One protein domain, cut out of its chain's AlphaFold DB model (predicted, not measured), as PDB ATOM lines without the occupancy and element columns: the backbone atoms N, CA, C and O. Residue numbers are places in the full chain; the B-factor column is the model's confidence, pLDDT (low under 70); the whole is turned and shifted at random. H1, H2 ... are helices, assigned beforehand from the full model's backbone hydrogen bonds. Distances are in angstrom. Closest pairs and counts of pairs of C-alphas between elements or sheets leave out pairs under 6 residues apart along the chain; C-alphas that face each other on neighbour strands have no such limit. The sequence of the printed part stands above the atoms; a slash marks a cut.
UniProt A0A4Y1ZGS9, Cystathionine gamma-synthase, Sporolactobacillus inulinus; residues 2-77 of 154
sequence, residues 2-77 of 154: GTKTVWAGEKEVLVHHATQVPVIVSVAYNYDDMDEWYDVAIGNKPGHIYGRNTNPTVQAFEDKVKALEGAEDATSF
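What this domain is: This is residues 2 to 77 of the 154 residues of the protein "Cystathionine gamma-synthase" of Sporolactobacillus inulinus (UniProt A0A4Y1ZGS9). This model has little regular structure: the longest helix, H3, and the short H1 lie side by side at one end, a third helix, H2, sits alone at the other end, and long loops run between. The 76 printed residues hold 28 in three named helices, in the order H1, H2, H3, with no named strand; the class is all helix. The whole is only just compact, close to loose, with a radius of gyration of the C-alphas of 13.7 A, and only just elongated, spanning 43 by 28 by 20 A.

How they stand to each other: H3, residues 56 to 69, touches H1, residues 2 to 7, with residues 64 to 68 alone; the closest C-alphas, of Lys 4 and Leu 68, are 6.8 A apart. They run opposite ways at a shallow tilt of 21 degrees. H2, residues 34 to 41, is apart from H1 and from H3. Every O i to N i+4 pair is within hydrogen-bond range in H1 and H2, and 9 of 10 in H3.

Where its parts are: H3 measures 20.1 A, H2 10.3 A and H1 9.1 A from first to last C-alpha. C-alpha 2 begins H1 at (38.958, -10.400, 20.193); C-alpha 69 ends H3 at (29.943, -15.054, 28.358).

The domain as a whole: The C-alphas farthest apart, of Gly 2 and Met 34, are 43.0 A apart. Both links are long, residues 8 to 33 and 42 to 55. The printed part has no cut; residue 13 has pLDDT under 70.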
ATOM      1  N   GLY A   2      37.723 -11.173  19.938       91.19
ATOM      2  CA  GLY A   2      38.958 -10.400  20.193       91.19
ATOM      3  C   GLY A   2      38.780  -8.960  20.703       91.19
ATOM      4  O   GLY A   2      39.292  -8.630  21.766       91.19
ATOM      5  N   THR A   3      37.996  -8.117  20.021       93.06
ATOM      6  CA  THR A   3      37.781  -6.720  20.454       93.06
ATOM      7  C   THR A   3      37.098  -6.614  21.820       93.06
ATOM      8  O   THR A   3      37.442  -5.738  22.608       93.06
ATOM      9  N   LYS A   4      36.152  -7.515  22.128       91.38
ATOM     10  CA  LYS A   4      35.453  -7.523  23.424       91.38
ATOM     11  C   LYS A   4      36.402  -7.876  24.569       91.38
ATOM     12  O   LYS A   4      36.316  -7.261  25.619       91.38
ATOM     13  N   THR A   5      37.323  -8.815  24.357       92.69
ATOM     14  CA  THR A   5      38.306  -9.218  25.375       92.69
ATOM     15  C   THR A   5      39.186  -8.049  25.815       92.69
ATOM     16  O   THR A   5      39.513  -7.938  26.994       92.69
ATOM     17  N   VAL A   6      39.518  -7.151  24.884       91.19
ATOM     18  CA  VAL A   6      40.284  -5.940  25.188       91.19
ATOM     19  C   VAL A   6      39.393  -4.898  25.865       91.19
ATOM     20  O   VAL A   6      39.676  -4.506  26.983       91.19
ATOM     21  N   TRP A   7      38.275  -4.512  25.247       90.25
ATOM     22  CA  TRP A   7      37.581  -3.262  25.597       90.25
ATOM     23  C   TRP A   7      36.326  -3.387  26.475       90.25
ATOM     24  O   TRP A   7      35.772  -2.367  26.888       90.25
ATOM     25  N   ALA A   8      35.795  -4.589  26.708       91.75
ATOM     26  CA  ALA A   8      34.561  -4.733  27.486       91.75
ATOM     27  C   ALA A   8      34.788  -4.422  28.976       91.75
ATOM     28  O   ALA A   8      35.833  -4.769  29.515       91.75
ATOM     29  N   GLY A   9      33.803  -3.796  29.628       86.19
ATOM     30  CA  GLY A   9      33.797  -3.534  31.077       86.19
ATOM     31  C   GLY A   9      34.638  -2.347  31.565       86.19
ATOM     32  O   GLY A   9      34.595  -2.031  32.744       86.19
ATOM     33  N   GLU A  10      35.385  -1.658  30.694       87.19
ATOM     34  CA  GLU A  10      36.352  -0.631  31.139       87.19
ATOM     35  C   GLU A  10      35.843   0.816  31.044       87.19
ATOM     36  O   GLU A  10      36.442   1.709  31.626       87.19
ATOM     37  N   LYS A  11      34.747   1.081  30.319       70.94
ATOM     38  CA  LYS A  11      34.382   2.450  29.895       70.94
ATOM     39  C   LYS A  11      33.947   3.391  31.020       70.94
ATOM     40  O   LYS A  11      34.197   4.585  30.915       70.94
ATOM     41  N   GLU A  12      33.291   2.879  32.056       70.38
ATOM     42  CA  GLU A  12      32.695   3.716  33.111       70.38
ATOM     43  C   GLU A  12      33.632   3.943  34.306       70.38
ATOM     44  O   GLU A  12      33.355   4.779  35.159       70.38
ATOM     45  N   VAL A  13      34.769   3.241  34.353       69.81
ATOM     46  CA  VAL A  13      35.645   3.179  35.540       69.81
ATOM     47  C   VAL A  13      36.969   3.937  35.332       69.81
ATOM     48  O   VAL A  13      37.865   3.899  36.175       69.81
ATOM     49  N   LEU A  14      37.131   4.650  34.209       82.19
ATOM     50  CA  LEU A  14      38.363   5.385  33.896       82.19
ATOM     51  C   LEU A  14      38.417   6.726  34.638       82.19
ATOM     52  O   LEU A  14      37.859   7.736  34.209       82.19
ATOM     53  N   VAL A  15      39.140   6.741  35.753       84.50
ATOM     54  CA  VAL A  15      39.363   7.943  36.562       84.50
ATOM     55  C   VAL A  15      40.423   8.837  35.896       84.50
ATOM     56  O   VAL A  15      41.439   8.346  35.409       84.50
ATOM     57  N   HIS A  16      40.193  10.155  35.861       86.06
ATOM     58  CA  HIS A  16      41.116  11.165  35.304       86.06
ATOM     59  C   HIS A  16      41.619  10.883  33.870       86.06
ATOM     60  O   HIS A  16      42.764  11.194  33.546       86.06
ATOM     61  N   HIS A  17      40.781  10.301  33.004       83.19
ATOM     62  CA  HIS A  17      41.158   9.904  31.635       83.19
ATOM     63  C   HIS A  17      42.315   8.893  31.566       83.19
ATOM     64  O   HIS A  17      43.008   8.801  30.549       83.19
ATOM     65  N   ALA A  18      42.530   8.118  32.631       87.81
ATOM     66  CA  ALA A  18      43.470   7.013  32.600       87.81
ATOM     67  C   ALA A  18      43.088   6.018  31.495       87.81
ATOM     68  O   ALA A  18      41.915   5.740  31.255       87.81
ATOM     69  N   THR A  19      44.092   5.452  30.829       88.25
ATOM     70  CA  THR A  19      43.890   4.413  29.808       88.25
ATOM     71  C   THR A  19      43.681   3.025  30.404       88.25
ATOM     72  O   THR A  19      43.387   2.090  29.668       88.25
ATOM     73  N   GLN A  20      43.902   2.865  31.709       89.56
ATOM     74  CA  GLN A  20      43.801   1.605  32.439       89.56
ATOM     75  C   GLN A  20      42.784   1.756  33.565       89.56
ATOM     76  O   GLN A  20      42.640   2.841  34.133       89.56
ATOM     77  N   VAL A  21      42.129   0.652  33.925       92.38
ATOM     78  CA  VAL A  21      41.258   0.612  35.102       92.38
ATOM     79  C   VAL A  21      42.115   0.831  36.357       92.38
ATOM     80  O   VAL A  21      43.085   0.095  36.568       92.38
ATOM     81  N   PRO A  22      41.800   1.831  37.197       92.31
ATOM     82  CA  PRO A  22      42.555   2.088  38.414       92.31
ATOM     83  C   PRO A  22      42.334   0.979  39.447       92.31
ATOM     84  O   PRO A  22      41.253   0.394  39.544       92.31
ATOM     85  N   VAL A  23      43.358   0.721  40.262       93.25
ATOM     86  CA  VAL A  23      43.281  -0.226  41.381       93.25
ATOM     87  C   VAL A  23      42.841   0.520  42.636       93.25
ATOM     88  O   VAL A  23      43.608   1.293  43.209       93.25
ATOM     89  N   ILE A  24      41.606   0.284  43.074       93.00
ATOM     90  CA  ILE A  24      41.010   0.964  44.223       93.00
ATOM     91  C   ILE A  24      41.092   0.058  45.445       93.00
ATOM     92  O   ILE A  24      40.280  -0.847  45.640       93.00
ATOM     93  N   VAL A  25      42.080   0.333  46.294       94.31
ATOM     94  CA  VAL A  25      42.307  -0.377  47.558       94.31
ATOM     95  C   VAL A  25      41.579   0.354  48.687       94.31
ATOM     96  O   VAL A  25      42.196   0.959  49.558       94.31
ATOM     97  N   SER A  26      40.247   0.331  48.645       92.69
ATOM     98  CA  SER A  26      39.401   0.853  49.721       92.69
ATOM     99  C   SER A  26      38.398  -0.193  50.190       92.69
ATOM    100  O   SER A  26      37.959  -1.051  49.422       92.69
ATOM    101  N   VAL A  27      38.043  -0.110  51.470       93.50
ATOM    102  CA  VAL A  27      37.059  -0.989  52.111       93.50
ATOM    103  C   VAL A  27      35.745  -0.259  52.367       93.50
ATOM    104  O   VAL A  27      34.697  -0.868  52.204       93.50
ATOM    105  N   ALA A  28      35.779   1.016  52.745       93.94
ATOM    106  CA  ALA A  28      34.591   1.833  52.968       93.94
ATOM    107  C   ALA A  28      34.568   2.992  51.968       93.94
ATOM    108  O   ALA A  28      35.617   3.542  51.625       93.94
ATOM    109  N   TYR A  29      33.374   3.347  51.508       93.31
ATOM    110  CA  TYR A  29      33.151   4.442  50.572       93.31
ATOM    111  C   TYR A  29      32.325   5.524  51.263       93.31
ATOM    112  O   TYR A  29      31.340   5.219  51.936       93.31
ATOM    113  N   ASN A  30      32.776   6.770  51.141       93.88
ATOM    114  CA  ASN A  30      32.132   7.916  51.768       93.88
ATOM    115  C   ASN A  30      31.139   8.580  50.810       93.88
ATOM    116  O   ASN A  30      31.357   8.565  49.600       93.88
ATOM    117  N   TYR A  31      30.107   9.190  51.382       94.44
ATOM    118  CA  TYR A  31      29.102   9.989  50.691       94.44
ATOM    119  C   TYR A  31      28.977  11.335  51.402       94.44
ATOM    120  O   TYR A  31      29.171  11.408  52.618       94.44
ATOM    121  N   ASP A  32      28.675  12.387  50.647       93.38
ATOM    122  CA  ASP A  32      28.506  13.733  51.203       93.38
ATOM    123  C   ASP A  32      27.100  13.940  51.791       93.38
ATOM    124  O   ASP A  32      26.920  14.766  52.687       93.38
ATOM    125  N   ASP A  33      26.118  13.162  51.326       94.88
ATOM    126  CA  ASP A  33      24.723  13.212  51.753       94.88
ATOM    127  C   ASP A  33      24.234  11.856  52.296       94.88
ATOM    128  O   ASP A  33      24.500  10.788  51.735       94.88
ATOM    129  N   MET A  34      23.497  11.905  53.407       94.12
ATOM    130  CA  MET A  34      22.974  10.711  54.076       94.12
ATOM    131  C   MET A  34      21.788  10.103  53.331       94.12
ATOM    132  O   MET A  34      21.643   8.877  53.340       94.12
ATOM    133  N   ASP A  35      20.961  10.930  52.689       95.12
ATOM    134  CA  ASP A  35      19.823  10.440  51.910       95.12
ATOM    135  C   ASP A  35      20.325   9.703  50.658       95.12
ATOM    136  O   ASP A  35      19.854   8.608  50.345       95.12
ATOM    137  N   GLU A  36      21.366  10.225  49.999       94.44
ATOM    138  CA  GLU A  36      22.058   9.515  48.920       94.44
ATOM    139  C   GLU A  36      22.661   8.183  49.380       94.44
ATOM    140  O   GLU A  36      22.447   7.155  48.730       94.44
ATOM    141  N   TRP A  37      23.376   8.168  50.510       94.19
ATOM    142  CA  TRP A  37      23.920   6.926  51.061       94.19
ATOM    143  C   TRP A  37      22.819   5.887  51.320       94.19
ATOM    144  O   TRP A  37      22.993   4.705  51.008       94.19
ATOM    145  N   TYR A  38      21.674   6.321  51.857       94.06
ATOM    146  CA  TYR A  38      20.529   5.455  52.122       94.06
ATOM    147  C   TYR A  38      19.938   4.877  50.832       94.06
ATOM    148  O   TYR A  38      19.718   3.667  50.759       94.06
ATOM    149  N   ASP A  39      19.752   5.705  49.800       95.38
ATOM    150  CA  ASP A  39      19.275   5.270  48.485       95.38
ATOM    151  C   ASP A  39      20.199   4.221  47.850       95.38
ATOM    152  O   ASP A  39      19.725   3.250  47.251       95.38
ATOM    153  N   VAL A  40      21.518   4.379  47.992       93.19
ATOM    154  CA  VAL A  40      22.486   3.375  47.532       93.19
ATOM    155  C   VAL A  40      22.388   2.100  48.373       93.19
ATOM    156  O   VAL A  40      22.437   0.997  47.832       93.19
ATOM    157  N   ALA A  41      22.196   2.217  49.691       90.69
ATOM    158  CA  ALA A  41      22.132   1.069  50.598       90.69
ATOM    159  C   ALA A  41      20.938   0.151  50.338       90.69
ATOM    160  O   ALA A  41      21.055  -1.067  50.495       90.69
ATOM    161  N   ILE A  42      19.811   0.719  49.915       93.69
ATOM    162  CA  ILE A  42      18.612  -0.036  49.533       93.69
ATOM    163  C   ILE A  42      18.593  -0.441  48.051       93.69
ATOM    164  O   ILE A  42      17.690  -1.165  47.638       93.69
ATOM    165  N   GLY A  43      19.583  -0.014  47.257       90.75
ATOM    166  CA  GLY A  43      19.708  -0.349  45.835       90.75
ATOM    167  C   GLY A  43      18.857   0.505  44.888       90.75
ATOM    168  O   GLY A  43      18.698   0.142  43.725       90.75
ATOM    169  N   ASN A  44      18.323   1.638  45.352       93.25
ATOM    170  CA  ASN A  44      17.593   2.590  44.507       93.25
ATOM    171  C   ASN A  44      18.530   3.432  43.629       93.25
ATOM    172  O   ASN A  44      18.114   3.918  42.575       93.25
ATOM    173  N   LYS A  45      19.788   3.607  44.049       92.81
ATOM    174  CA  LYS A  45      20.848   4.270  43.279       92.81
ATOM    175  C   LYS A  45      22.081   3.366  43.154       92.81
ATOM    176  O   LYS A  45      22.383   2.626  44.090       92.81
ATOM    177  N   PRO A  46      22.813   3.419  42.025       90.31
ATOM    178  CA  PRO A  46      24.075   2.705  41.892       90.31
ATOM    179  C   PRO A  46      25.139   3.335  42.796       90.31
ATOM    180  O   PRO A  46      25.241   4.556  42.901       90.31
ATOM    181  N   GLY A  47      25.959   2.503  43.425       91.25
ATOM    182  CA  GLY A  47      27.054   2.973  44.258       91.25
ATOM    183  C   GLY A  47      27.739   1.846  45.015       91.25
ATOM    184  O   GLY A  47      27.286   0.701  45.020       91.25
ATOM    185  N   HIS A  48      28.850   2.183  45.659       92.38
ATOM    186  CA  HIS A  48      29.619   1.253  46.472       92.38
ATOM    187  C   HIS A  48      29.584   1.722  47.913       92.38
ATOM    188  O   HIS A  48      29.821   2.889  48.180       92.38
ATOM    189  N   ILE A  49      29.331   0.806  48.846       93.44
ATOM    190  CA  ILE A  49      29.285   1.125  50.283       93.44
ATOM    191  C   ILE A  49      30.428   0.438  51.014       93.44
ATOM    192  O   ILE A  49      31.122   1.042  51.833       93.44
ATOM    193  N   TYR A  50      30.641  -0.840  50.697       93.75
ATOM    194  CA  TYR A  50      31.623  -1.663  51.380       93.75
ATOM    195  C   TYR A  50      32.288  -2.650  50.413       93.75
ATOM    196  O   TYR A  50      31.613  -3.439  49.751       93.75
ATOM    197  N   GLY A  51      33.621  -2.652  50.388       91.62
ATOM    198  CA  GLY A  51      34.465  -3.400  49.451       91.62
ATOM    199  C   GLY A  51      34.325  -4.923  49.517       91.62
ATOM    200  O   GLY A  51      34.763  -5.615  48.607       91.62
ATOM    201  N   ARG A  52      33.692  -5.464  50.570       90.94
ATOM    202  CA  ARG A  52      33.320  -6.890  50.635       90.94
ATOM    203  C   ARG A  52      32.266  -7.259  49.591       90.94
ATOM    204  O   ARG A  52      32.274  -8.388  49.120       90.94
ATOM    205  N   ASN A  53      31.346  -6.340  49.305       89.69
ATOM    206  CA  ASN A  53      30.200  -6.603  48.441       89.69
ATOM    207  C   ASN A  53      30.509  -6.176  47.010       89.69
ATOM    208  O   ASN A  53      30.294  -6.938  46.080       89.69
ATOM    209  N   THR A  54      31.022  -4.956  46.847       91.75
ATOM    210  CA  THR A  54      31.280  -4.354  45.537       91.75
ATOM    211  C   THR A  54      32.507  -3.459  45.607       91.75
ATOM    212  O   THR A  54      32.696  -2.757  46.603       91.75
ATOM    213  N   ASN A  55      33.295  -3.423  44.540       93.69
ATOM    214  CA  ASN A  55      34.446  -2.538  44.393       93.69
ATOM    215  C   ASN A  55      34.566  -2.130  42.910       93.69
ATOM    216  O   ASN A  55      34.417  -3.010  42.066       93.69
ATOM    217  N   PRO A  56      34.872  -0.864  42.566       92.50
ATOM    218  CA  PRO A  56      34.914  -0.419  41.169       92.50
ATOM    219  C   PRO A  56      35.891  -1.206  40.285       92.50
ATOM    220  O   PRO A  56      35.579  -1.548  39.148       92.50
ATOM    221  N   THR A  57      37.075  -1.544  40.807       93.38
ATOM    222  CA  THR A  57      38.070  -2.334  40.069       93.38
ATOM    223  C   THR A  57      37.555  -3.749  39.802       93.38
ATOM    224  O   THR A  57      37.780  -4.307  38.730       93.38
ATOM    225  N   VAL A  58      36.851  -4.329  40.775       94.31
ATOM    226  CA  VAL A  58      36.251  -5.664  40.661       94.31
ATOM    227  C   VAL A  58      35.051  -5.652  39.713       94.31
ATOM    228  O   VAL A  58      34.918  -6.558  38.893       94.31
ATOM    229  N   GLN A  59      34.239  -4.596  39.749       93.56
ATOM    230  CA  GLN A  59      33.089  -4.427  38.867       93.56
ATOM    231  C   GLN A  59      33.510  -4.391  37.393       93.56
ATOM    232  O   GLN A  59      32.909  -5.075  36.570       93.56
ATOM    233  N   ALA A  60      34.601  -3.695  37.055       93.94
ATOM    234  CA  ALA A  60      35.132  -3.699  35.688       93.94
ATOM    235  C   ALA A  60      35.483  -5.119  35.191       93.94
ATOM    236  O   ALA A  60      35.282  -5.456  34.020       93.94
ATOM    237  N   PHE A  61      35.994  -5.974  36.084       94.06
ATOM    238  CA  PHE A  61      36.254  -7.383  35.783       94.06
ATOM    239  C   PHE A  61      34.952  -8.172  35.585       94.06
ATOM    240  O   PHE A  61      34.830  -8.905  34.601       94.06
ATOM    241  N   GLU A  62      33.976  -8.003  36.476       95.25
ATOM    242  CA  GLU A  62      32.665  -8.657  36.391       95.25
ATOM    243  C   GLU A  62      31.934  -8.277  35.097       95.25
ATOM    244  O   GLU A  62      31.508  -9.156  34.345       95.25
ATOM    245  N   ASP A  63      31.899  -6.990  34.750       94.25
ATOM    246  CA  ASP A  63      31.287  -6.490  33.519       94.25
ATOM    247  C   ASP A  63      31.961  -7.038  32.257       94.25
ATOM    248  O   ASP A  63      31.294  -7.351  31.262       94.25
ATOM    249  N   LYS A  64      33.290  -7.205  32.288       94.81
ATOM    250  CA  LYS A  64      34.031  -7.823  31.185       94.81
ATOM    251  C   LYS A  64      33.639  -9.292  31.018       94.81
ATOM    252  O   LYS A  64      33.351  -9.712  29.897       94.81
ATOM    253  N   VAL A  65      33.599 -10.065  32.106       95.50
ATOM    254  CA  VAL A  65      33.200 -11.485  32.076       95.50
ATOM    255  C   VAL A  65      31.754 -11.630  31.602       95.50
ATOM    256  O   VAL A  65      31.495 -12.408  30.684       95.50
ATOM    257  N   LYS A  66      30.837 -10.812  32.131       95.62
ATOM    258  CA  LYS A  66      29.432 -10.734  31.704       95.62
ATOM    259  C   LYS A  66      29.312 -10.566  30.187       95.62
ATOM    260  O   LYS A  66      28.634 -11.343  29.516       95.62
ATOM    261  N   ALA A  67      30.033  -9.597  29.622       94.50
ATOM    262  CA  ALA A  67      30.000  -9.304  28.190       94.50
ATOM    263  C   ALA A  67      30.637 -10.395  27.305       94.50
ATOM    264  O   ALA A  67      30.285 -10.505  26.120       94.50
ATOM    265  N   LEU A  68      31.598 -11.157  27.840       95.06
ATOM    266  CA  LEU A  68      32.272 -12.249  27.134       95.06
ATOM    267  C   LEU A  68      31.437 -13.529  27.107       95.06
ATOM    268  O   LEU A  68      31.344 -14.150  26.049       95.06
ATOM    269  N   GLU A  69      30.813 -13.878  28.230       95.69
ATOM    270  CA  GLU A  69      29.943 -15.054  28.358       95.69
ATOM    271  C   GLU A  69      28.534 -14.808  27.796       95.69
ATOM    272  O   GLU A  69      27.800 -15.751  27.514       95.69
ATOM    273  N   GLY A  70      28.144 -13.541  27.604       94.75
ATOM    274  CA  GLY A  70      26.774 -13.187  27.224       94.75
ATOM    275  C   GLY A  70      25.771 -13.462  28.347       94.75
ATOM    276  O   GLY A  70      24.615 -13.771  28.071       94.75
ATOM    277  N   ALA A  71      26.233 -13.387  29.596       94.75
ATOM    278  CA  ALA A  71      25.405 -13.553  30.781       94.75
ATOM    279  C   ALA A  71      24.602 -12.275  31.075       94.75
ATOM    280  O   ALA A  71      24.980 -11.180  30.659       94.75
ATOM    281  N   GLU A  72      23.502 -12.423  31.813       96.06
ATOM    282  CA  GLU A  72      22.728 -11.287  32.330       96.06
ATOM    283  C   GLU A  72      23.508 -10.531  33.411       96.06
ATOM    284  O   GLU A  72      23.524  -9.303  33.412       96.06
ATOM    285  N   ASP A  73      24.206 -11.269  34.276       94.62
ATOM    286  CA  ASP A  73      25.034 -10.717  35.340       94.62
ATOM    287  C   ASP A  73      26.250 -11.608  35.643       94.62
ATOM    288  O   ASP A  73      26.301 -12.775  35.234       94.62
ATOM    289  N   ALA A  74      27.241 -11.063  36.346       95.12
ATOM    290  CA  ALA A  74      28.435 -11.785  36.771       95.12
ATOM    291  C   ALA A  74      28.879 -11.346  38.169       95.12
ATOM    292  O   ALA A  74      28.828 -10.174  38.514       95.12
ATOM    293  N   THR A  75      29.379 -12.296  38.958       94.75
ATOM    294  CA  THR A  75      29.951 -12.019  40.279       94.75
ATOM    295  C   THR A  75      31.290 -12.727  40.438       94.75
ATOM    296  O   THR A  75      31.496 -13.850  39.961       94.75
ATOM    297  N   SER A  76      32.225 -12.040  41.077       94.88
ATOM    298  CA  SER A  76      33.589 -12.483  41.303       94.88
ATOM    299  C   SER A  76      33.737 -13.207  42.641       94.88
ATOM    300  O   SER A  76      33.019 -12.983  43.613       94.88
ATOM    301  N   PHE A  77      34.712 -14.113  42.698       95.38
ATOM    302  CA  PHE A  77      35.024 -14.879  43.898       95.38
ATOM    303  C   PHE A  77      36.527 -14.902  44.133       95.38
ATOM    304  O   PHE A  77      37.322 -14.852  43.199       95.38
TER     305      PHE A  77